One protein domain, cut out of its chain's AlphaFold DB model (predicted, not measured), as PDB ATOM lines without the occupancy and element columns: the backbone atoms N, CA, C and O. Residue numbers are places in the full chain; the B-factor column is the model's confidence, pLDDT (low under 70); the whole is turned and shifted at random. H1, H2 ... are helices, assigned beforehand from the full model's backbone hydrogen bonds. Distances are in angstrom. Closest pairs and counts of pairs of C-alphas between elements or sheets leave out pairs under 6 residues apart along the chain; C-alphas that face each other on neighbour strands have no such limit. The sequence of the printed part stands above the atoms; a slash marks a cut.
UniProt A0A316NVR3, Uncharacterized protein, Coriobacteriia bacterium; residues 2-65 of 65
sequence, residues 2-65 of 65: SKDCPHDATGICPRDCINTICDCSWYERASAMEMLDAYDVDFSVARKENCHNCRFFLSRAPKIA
ATOM      1  N   SER A   2      18.436  10.846  36.822       41.66
ATOM      2  CA  SER A   2      17.400  11.038  37.842       41.66
ATOM      3  C   SER A   2      17.217  12.531  38.103       41.66
ATOM      4  O   SER A   2      18.188  13.243  38.341       41.66
ATOM      5  N   LYS A   3      15.971  13.002  37.977       45.44
ATOM      6  CA  LYS A   3      15.532  14.397  38.159       45.44
ATOM      7  C   LYS A   3      15.416  14.774  39.640       45.44
ATOM      8  O   LYS A   3      14.569  15.578  40.017       45.44
ATOM      9  N   ASP A   4      16.244  14.169  40.469       49.06
ATOM     10  CA  ASP A   4      16.235  14.390  41.898       49.06
ATOM     11  C   ASP A   4      17.412  15.299  42.195       49.06
ATOM     12  O   ASP A   4      18.549  15.033  41.792       49.06
ATOM     13  N   CYS A   5      17.134  16.415  42.867       47.97
ATOM     14  CA  CYS A   5      18.197  17.090  43.581       47.97
ATOM     15  C   CYS A   5      18.945  16.029  44.388       47.97
ATOM     16  O   CYS A   5      18.264  15.251  45.052       47.97
ATOM     17  N   PRO A   6      20.291  15.971  44.375       50.00
ATOM     18  CA  PRO A   6      21.032  14.941  45.092       50.00
ATOM     19  C   PRO A   6      20.872  15.040  46.614       50.00
ATOM     20  O   PRO A   6      21.622  14.370  47.313       50.00
ATOM     21  N   HIS A   7      19.923  15.850  47.125       50.66
ATOM     22  CA  HIS A   7      19.219  15.568  48.376       50.66
ATOM     23  C   HIS A   7      19.021  14.063  48.418       50.66
ATOM     24  O   HIS A   7      18.262  13.513  47.620       50.66
ATOM     25  N   ASP A   8      19.812  13.412  49.264       46.34
ATOM     26  CA  ASP A   8      19.748  11.978  49.463       46.34
ATOM     27  C   ASP A   8      18.265  11.619  49.596       46.34
ATOM     28  O   ASP A   8      17.485  12.427  50.108       46.34
ATOM     29  N   ALA A   9      17.850  10.461  49.091       43.97
ATOM     30  CA  ALA A   9      16.455  10.028  48.973       43.97
ATOM     31  C   ALA A   9      15.652  10.067  50.306       43.97
ATOM     32  O   ALA A   9      14.470   9.739  50.339       43.97
ATOM     33  N   THR A  10      16.299  10.493  51.388       50.84
ATOM     34  CA  THR A  10      15.855  10.811  52.743       50.84
ATOM     35  C   THR A  10      15.397  12.269  52.968       50.84
ATOM     36  O   THR A  10      14.871  12.567  54.037       50.84
ATOM     37  N   GLY A  11      15.571  13.191  52.009       49.47
ATOM     38  CA  GLY A  11      15.170  14.606  52.125       49.47
ATOM     39  C   GLY A  11      16.217  15.533  52.758       49.47
ATOM     40  O   GLY A  11      15.935  16.705  53.005       49.47
ATOM     41  N   ILE A  12      17.435  15.038  52.994       49.22
ATOM     42  CA  ILE A  12      18.537  15.801  53.592       49.22
ATOM     43  C   ILE A  12      19.575  16.117  52.507       49.22
ATOM     44  O   ILE A  12      19.971  15.254  51.725       49.22
ATOM     45  N   CYS A  13      20.027  17.374  52.442       51.44
ATOM     46  CA  CYS A  13      21.080  17.792  51.513       51.44
ATOM     47  C   CYS A  13      22.336  16.914  51.702       51.44
ATOM     48  O   CYS A  13      22.777  16.750  52.847       51.44
ATOM     49  N   PRO A  14      22.906  16.329  50.628       49.16
ATOM     50  CA  PRO A  14      24.018  15.402  50.746       49.16
ATOM     51  C   PRO A  14      25.206  16.154  51.335       49.16
ATOM     52  O   PRO A  14      25.490  17.298  50.967       49.16
ATOM     53  N   ARG A  15      25.906  15.486  52.255       44.19
ATOM     54  CA  ARG A  15      27.068  16.028  52.972       44.19
ATOM     55  C   ARG A  15      28.154  16.556  52.018       44.19
ATOM     56  O   ARG A  15      28.833  17.514  52.366       44.19
ATOM     57  N   ASP A  16      28.221  16.003  50.802       41.94
ATOM     58  CA  ASP A  16      29.270  16.251  49.807       41.94
ATOM     59  C   ASP A  16      28.783  17.044  48.584       41.94
ATOM     60  O   ASP A  16      29.209  16.819  47.451       41.94
ATOM     61  N   CYS A  17      27.868  17.996  48.767       50.97
ATOM     62  CA  CYS A  17      27.576  18.947  47.700       50.97
ATOM     63  C   CYS A  17      28.740  19.960  47.590       50.97
ATOM     64  O   CYS A  17      28.696  21.016  48.215       50.97
ATOM     65  N   ILE A  18      29.766  19.613  46.799       45.47
ATOM     66  CA  ILE A  18      31.116  20.224  46.742       45.47
ATOM     67  C   ILE A  18      31.154  21.749  46.504       45.47
ATOM     68  O   ILE A  18      32.074  22.408  46.982       45.47
ATOM     69  N   ASN A  19      30.178  22.337  45.810       48.25
ATOM     70  CA  ASN A  19      30.235  23.757  45.434       48.25
ATOM     71  C   ASN A  19      29.515  24.662  46.445       48.25
ATOM     72  O   ASN A  19      28.471  24.303  46.980       48.25
ATOM     73  N   THR A  20      30.004  25.881  46.676       51.72
ATOM     74  CA  THR A  20      29.305  26.903  47.491       51.72
ATOM     75  C   THR A  20      27.941  27.296  46.907       51.72
ATOM     76  O   THR A  20      27.072  27.788  47.626       51.72
ATOM     77  N   ILE A  21      27.723  27.015  45.618       56.69
ATOM     78  CA  ILE A  21      26.496  27.274  44.867       56.69
ATOM     79  C   ILE A  21      25.831  25.942  44.475       56.69
ATOM     80  O   ILE A  21      26.493  24.918  44.304       56.69
ATOM     81  N   CYS A  22      24.497  25.924  44.389       65.62
ATOM     82  CA  CYS A  22      23.775  24.807  43.783       65.62
ATOM     83  C   CYS A  22      23.854  24.970  42.258       65.62
ATOM     84  O   CYS A  22      22.975  25.582  41.664       65.62
ATOM     85  N   ASP A  23      24.915  24.457  41.631       61.34
ATOM     86  CA  ASP A  23      25.118  24.536  40.169       61.34
ATOM     87  C   ASP A  23      24.269  23.522  39.389       61.34
ATOM     88  O   ASP A  23      24.515  23.221  38.219       61.34
ATOM     89  N   CYS A  24      23.276  22.926  40.045       66.94
ATOM     90  CA  CYS A  24      22.384  22.009  39.378       66.94
ATOM     91  C   CYS A  24      21.533  22.772  38.360       66.94
ATOM     92  O   CYS A  24      20.972  23.819  38.668       66.94
ATOM     93  N   SER A  25      21.377  22.218  37.158       67.81
ATOM     94  CA  SER A  25      20.647  22.868  36.058       67.81
ATOM     95  C   SER A  25      19.161  23.123  36.345       67.81
ATOM     96  O   SER A  25      18.509  23.833  35.591       67.81
ATOM     97  N   TRP A  26      18.615  22.506  37.395       65.00
ATOM     98  CA  TRP A  26      17.247  22.698  37.885       65.00
ATOM     99  C   TRP A  26      17.175  23.642  39.099       65.00
ATOM    100  O   TRP A  26      16.100  23.810  39.671       65.00
ATOM    101  N   TYR A  27      18.292  24.240  39.534       74.75
ATOM    102  CA  TYR A  27      18.261  25.268  40.569       74.75
ATOM    103  C   TYR A  27      17.419  26.451  40.093       74.75
ATOM    104  O   TYR A  27      17.730  27.109  39.102       74.75
ATOM    105  N   GLU A  28      16.381  26.748  40.865       80.31
ATOM    106  CA  GLU A  28      15.568  27.942  40.706       80.31
ATOM    107  C   GLU A  28      15.615  28.746  41.999       80.31
ATOM    108  O   GLU A  28      15.364  28.220  43.093       80.31
ATOM    109  N   ARG A  29      15.935  30.037  41.871       85.44
ATOM    110  CA  ARG A  29      15.834  30.978  42.983       85.44
ATOM    111  C   ARG A  29      14.355  31.248  43.250       85.44
ATOM    112  O   ARG A  29      13.634  31.648  42.341       85.44
ATOM    113  N   ALA A  30      13.925  31.043  44.489       88.19
ATOM    114  CA  ALA A  30      12.586  31.408  44.923       88.19
ATOM    115  C   ALA A  30      12.371  32.925  44.799       88.19
ATOM    116  O   ALA A  30      13.309  33.718  44.923       88.19
ATOM    117  N   SER A  31      11.137  33.340  44.543       92.50
ATOM    118  CA  SER A  31      10.760  34.750  44.630       92.50
ATOM    119  C   SER A  31      10.753  35.229  46.087       92.50
ATOM    120  O   SER A  31      10.715  34.430  47.020       92.50
ATOM    121  N   ALA A  32      10.753  36.550  46.295       90.94
ATOM    122  CA  ALA A  32      10.678  37.122  47.641       90.94
ATOM    123  C   ALA A  32       9.421  36.665  48.404       90.94
ATOM    124  O   ALA A  32       9.505  36.408  49.599       90.94
ATOM    125  N   MET A  33       8.284  36.514  47.713       92.50
ATOM    126  CA  MET A  33       7.041  36.033  48.324       92.50
ATOM    127  C   MET A  33       7.178  34.583  48.794       92.50
ATOM    128  O   MET A  33       6.883  34.277  49.937       92.50
ATOM    129  N   GLU A  34       7.729  33.707  47.954       89.38
ATOM    130  CA  GLU A  34       7.933  32.297  48.308       89.38
ATOM    131  C   GLU A  34       8.917  32.109  49.468       89.38
ATOM    132  O   GLU A  34       8.779  31.171  50.245       89.38
ATOM    133  N   MET A  35       9.908  32.996  49.597       87.19
ATOM    134  CA  MET A  35      10.807  33.000  50.754       87.19
ATOM    135  C   MET A  35      10.091  33.442  52.035       87.19
ATOM    136  O   MET A  35      10.363  32.887  53.096       87.19
ATOM    137  N   LEU A  36       9.183  34.420  51.949       90.81
ATOM    138  CA  LEU A  36       8.363  34.859  53.085       90.81
ATOM    139  C   LEU A  36       7.357  33.779  53.507       90.81
ATOM    140  O   LEU A  36       7.169  33.548  54.699       90.81
ATOM    141  N   ASP A  37       6.762  33.086  52.537       90.56
ATOM    142  CA  ASP A  37       5.802  32.002  52.767       90.56
ATOM    143  C   ASP A  37       6.462  30.738  53.349       90.56
ATOM    144  O   ASP A  37       5.780  29.878  53.898       90.56
ATOM    145  N   ALA A  38       7.791  30.629  53.286       88.31
ATOM    146  CA  ALA A  38       8.565  29.524  53.847       88.31
ATOM    147  C   ALA A  38       8.922  29.705  55.338       88.31
ATOM    148  O   ALA A  38       9.911  29.145  55.811       88.31
ATOM    149  N   TYR A  39       8.134  30.484  56.085       90.19
ATOM    150  CA  TYR A  39       8.360  30.759  57.512       90.19
ATOM    151  C   TYR A  39       8.330  29.500  58.393       90.19
ATOM    152  O   TYR A  39       8.887  29.493  59.489       90.19
ATOM    153  N   ASP A  40       7.659  28.452  57.923       90.69
ATOM    154  CA  ASP A  40       7.502  27.169  58.594       90.69
ATOM    155  C   ASP A  40       8.573  26.154  58.176       90.69
ATOM    156  O   ASP A  40       8.557  25.034  58.667       90.69
ATOM    157  N   VAL A  41       9.494  26.494  57.269       87.88
ATOM    158  CA  VAL A  41      10.562  25.587  56.831       87.88
ATOM    159  C   VAL A  41      11.638  25.467  57.907       87.88
ATOM    160  O   VAL A  41      12.153  26.461  58.418       87.88
ATOM    161  N   ASP A  42      12.034  24.234  58.219       85.75
ATOM    162  CA  ASP A  42      13.149  23.966  59.117       85.75
ATOM    163  C   ASP A  42      14.486  24.221  58.404       85.75
ATOM    164  O   ASP A  42      15.036  23.375  57.698       85.75
ATOM    165  N   PHE A  43      15.041  25.414  58.600       84.56
ATOM    166  CA  PHE A  43      16.354  25.768  58.062       84.56
ATOM    167  C   PHE A  43      17.524  25.152  58.841       84.56
ATOM    168  O   PHE A  43      18.660  25.265  58.386       84.56
ATOM    169  N   SER A  44      17.304  24.447  59.958       83.06
ATOM    170  CA  SER A  44      18.391  23.740  60.656       83.06
ATOM    171  C   SER A  44      18.981  22.600  59.814       83.06
ATOM    172  O   SER A  44      20.148  22.234  59.974       83.06
ATOM    173  N   VAL A  45      18.198  22.080  58.859       75.75
ATOM    174  CA  VAL A  45      18.654  21.081  57.885       75.75
ATOM    175  C   VAL A  45      19.280  21.703  56.632       75.75
ATOM    176  O   VAL A  45      19.812  20.974  55.786       75.75
ATOM    177  N   ALA A  46      19.261  23.036  56.500       78.62
ATOM    178  CA  ALA A  46      19.952  23.733  55.426       78.62
ATOM    179  C   ALA A  46      21.471  23.570  55.591       78.62
ATOM    180  O   ALA A  46      22.041  23.779  56.659       78.62
ATOM    181  N   ARG A  47      22.151  23.174  54.512       73.00
ATOM    182  CA  ARG A  47      23.611  22.954  54.513       73.00
ATOM    183  C   ARG A  47      24.391  24.075  53.838       73.00
ATOM    184  O   ARG A  47      25.606  24.138  53.978       73.00
ATOM    185  N   LYS A  48      23.702  24.932  53.085       74.31
ATOM    186  CA  LYS A  48      24.285  26.019  52.299       74.31
ATOM    187  C   LYS A  48      23.424  27.254  52.424       74.31
ATOM    188  O   LYS A  48      22.202  27.141  52.479       74.31
ATOM    189  N   GLU A  49      24.050  28.418  52.311       76.81
ATOM    190  CA  GLU A  49      23.340  29.696  52.236       76.81
ATOM    191  C   GLU A  49      22.307  29.697  51.096       76.81
ATOM    192  O   GLU A  49      21.155  30.072  51.285       76.81
ATOM    193  N   ASN A  50      22.658  29.134  49.934       79.12
ATOM    194  CA  ASN A  50      21.743  29.060  48.791       79.12
ATOM    195  C   ASN A  50      20.521  28.151  49.006       79.12
ATOM    196  O   ASN A  50      19.543  28.303  48.275       79.12
ATOM    197  N   CYS A  51      20.522  27.246  49.993       79.44
ATOM    198  CA  CYS A  51      19.321  26.473  50.333       79.44
ATOM    199  C   CYS A  51      18.193  27.393  50.818       79.44
ATOM    200  O   CYS A  51      17.039  27.143  50.487       79.44
ATOM    201  N   HIS A  52      18.527  28.502  51.487       83.75
ATOM    202  CA  HIS A  52      17.552  29.491  51.957       83.75
ATOM    203  C   HIS A  52      16.789  30.159  50.810       83.75
ATOM    204  O   HIS A  52      15.675  30.635  50.989       83.75
ATOM    205  N   ASN A  53      17.385  30.158  49.617       86.31
ATOM    206  CA  ASN A  53      16.851  30.825  48.440       86.31
ATOM    207  C   ASN A  53      16.424  29.838  47.342       86.31
ATOM    208  O   ASN A  53      16.014  30.269  46.266       86.31
ATOM    209  N   CYS A  54      16.548  28.526  47.566       83.12
ATOM    210  CA  CYS A  54      16.280  27.504  46.559       83.12
ATOM    211  C   CYS A  54      14.813  27.072  46.601       83.12
ATOM    212  O   CYS A  54      14.365  26.468  47.574       83.12
ATOM    213  N   ARG A  55      14.081  27.288  45.506       84.44
ATOM    214  CA  ARG A  55      12.655  26.942  45.390       84.44
ATOM    215  C   ARG A  55      12.364  25.465  45.678       84.44
ATOM    216  O   ARG A  55      11.371  25.124  46.318       84.44
ATOM    217  N   PHE A  56      13.260  24.575  45.255       79.44
ATOM    218  CA  PHE A  56      13.149  23.143  45.534       79.44
ATOM    219  C   PHE A  56      13.296  22.828  47.030       79.44
ATOM    220  O   PHE A  56      12.565  21.995  47.555       79.44
ATOM    221  N   PHE A  57      14.229  23.489  47.723       80.00
ATOM    222  CA  PHE A  57      14.409  23.309  49.164       80.00
ATOM    223  C   PHE A  57      13.178  23.811  49.919       80.00
ATOM    224  O   PHE A  57      12.579  23.045  50.662       80.00
ATOM    225  N   LEU A  58      12.730  25.040  49.654       84.50
ATOM    226  CA  LEU A  58      11.582  25.632  50.353       84.50
ATOM    227  C   LEU A  58      10.284  24.819  50.187       84.50
ATOM    228  O   LEU A  58       9.451  24.794  51.089       84.50
ATOM    229  N   SER A  59      10.124  24.122  49.057       81.50
ATOM    230  CA  SER A  59       8.936  23.304  48.764       81.50
ATOM    231  C   SER A  59       8.988  21.865  49.289       81.50
ATOM    232  O   SER A  59       7.954  21.200  49.299       81.50
ATOM    233  N   ARG A  60      10.157  21.353  49.699       78.88
ATOM    234  CA  ARG A  60      10.319  19.945  50.121       78.88
ATOM    235  C   ARG A  60      11.002  19.746  51.468       78.88
ATOM    236  O   ARG A  60      10.978  18.631  51.980       78.88
ATOM    237  N   ALA A  61      11.642  20.777  52.007       78.75
ATOM    238  CA  ALA A  61      12.283  20.702  53.307       78.75
ATOM    239  C   ALA A  61      11.243  20.404  54.404       78.75
ATOM    240  O   ALA A  61      10.077  20.794  54.269       78.75
ATOM    241  N   PRO A  62      11.654  19.720  55.487       82.62
ATOM    242  CA  PRO A  62      10.812  19.529  56.658       82.62
ATOM    243  C   PRO A  62      10.276  20.861  57.178       82.62
ATOM    244  O   PRO A  62      10.929  21.899  57.047       82.62
ATOM    245  N   LYS A  63       9.091  20.819  57.779       86.62
ATOM    246  CA  LYS A  63       8.527  21.968  58.478       86.62
ATOM    247  C   LYS A  63       8.904  21.921  59.956       86.62
ATOM    248  O   LYS A  63       9.050  20.833  60.515       86.62
ATOM    249  N   ILE A  64       9.070  23.086  60.571       84.31
ATOM    250  CA  ILE A  64       9.204  23.234  62.019       84.31
ATOM    251  C   ILE A  64       7.884  22.734  62.624       84.31
ATOM    252  O   ILE A  64       6.818  23.217  62.244       84.31
ATOM    253  N   ALA A  65       7.962  21.707  63.473       67.44
ATOM    254  CA  ALA A  65       6.801  21.095  64.123       67.44
ATOM    255  C   ALA A  65       6.112  22.042  65.117       67.44
ATOM    256  O   ALA A  65       6.826  22.857  65.747       67.44
TER     257      ALA A  65
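What this domain is: This is residues 2 to 65 of the 65 residues of an uncharacterized protein of Coriobacteriia bacterium (UniProt A0A316NVR3). This domain has little regular structure: a long looping stretch, residues 2 to 31, winds over one side and runs past the short helices H2 and H3, near the middle, to H1 at the other end. The printed part has 64 residues with three named helices, H1, H2 and H3 in that order, and no named strand; the class is all helix, with only 17 residues in named elements. It is compact and rounded, with a radius of gyration of the C-alphas of 11.2 A and spans of 27 by 24 by 21 A.

Where its parts are: H1, residues 32 to 37, begins at C-alpha 32 (10.678, 37.122, 47.641) and is 8.7 A long. H2, residues 49 to 53, is 7.6 A long. H3, residues 55 to 60, is 8.8 A long and ends at C-alpha 60 (10.319, 19.945, 50.121).

How they stand to each other: H1 and H3 only just touch, with 3 pairs of C-alphas within 8 A, the closest those of Met 35 and Leu 58 at 7.4 A; they run the same way at a shallow tilt of 9 degrees. H2 and H3 only just touch, with 3 such pairs, and only at the corner by their link; the C-alphas of Cys 51 and Phe 57 are closest, 6.0 A. H1 and H2 are close but not clearly touching. In H1 and H3 every O i to N i+4 pair is within hydrogen-bond range; in H2 0 of 1 is, beside 2 of 2 O i to N i+3 pairs.

The domain as a whole: The farthest C-alphas, of Ser 25 and Ala 65, are 31.3 A apart. The printed part has no cut. The link from H1 to H2 is long, that from H2 to H3 tight. Residues 2 to 26 and residue 65 have pLDDT under 70.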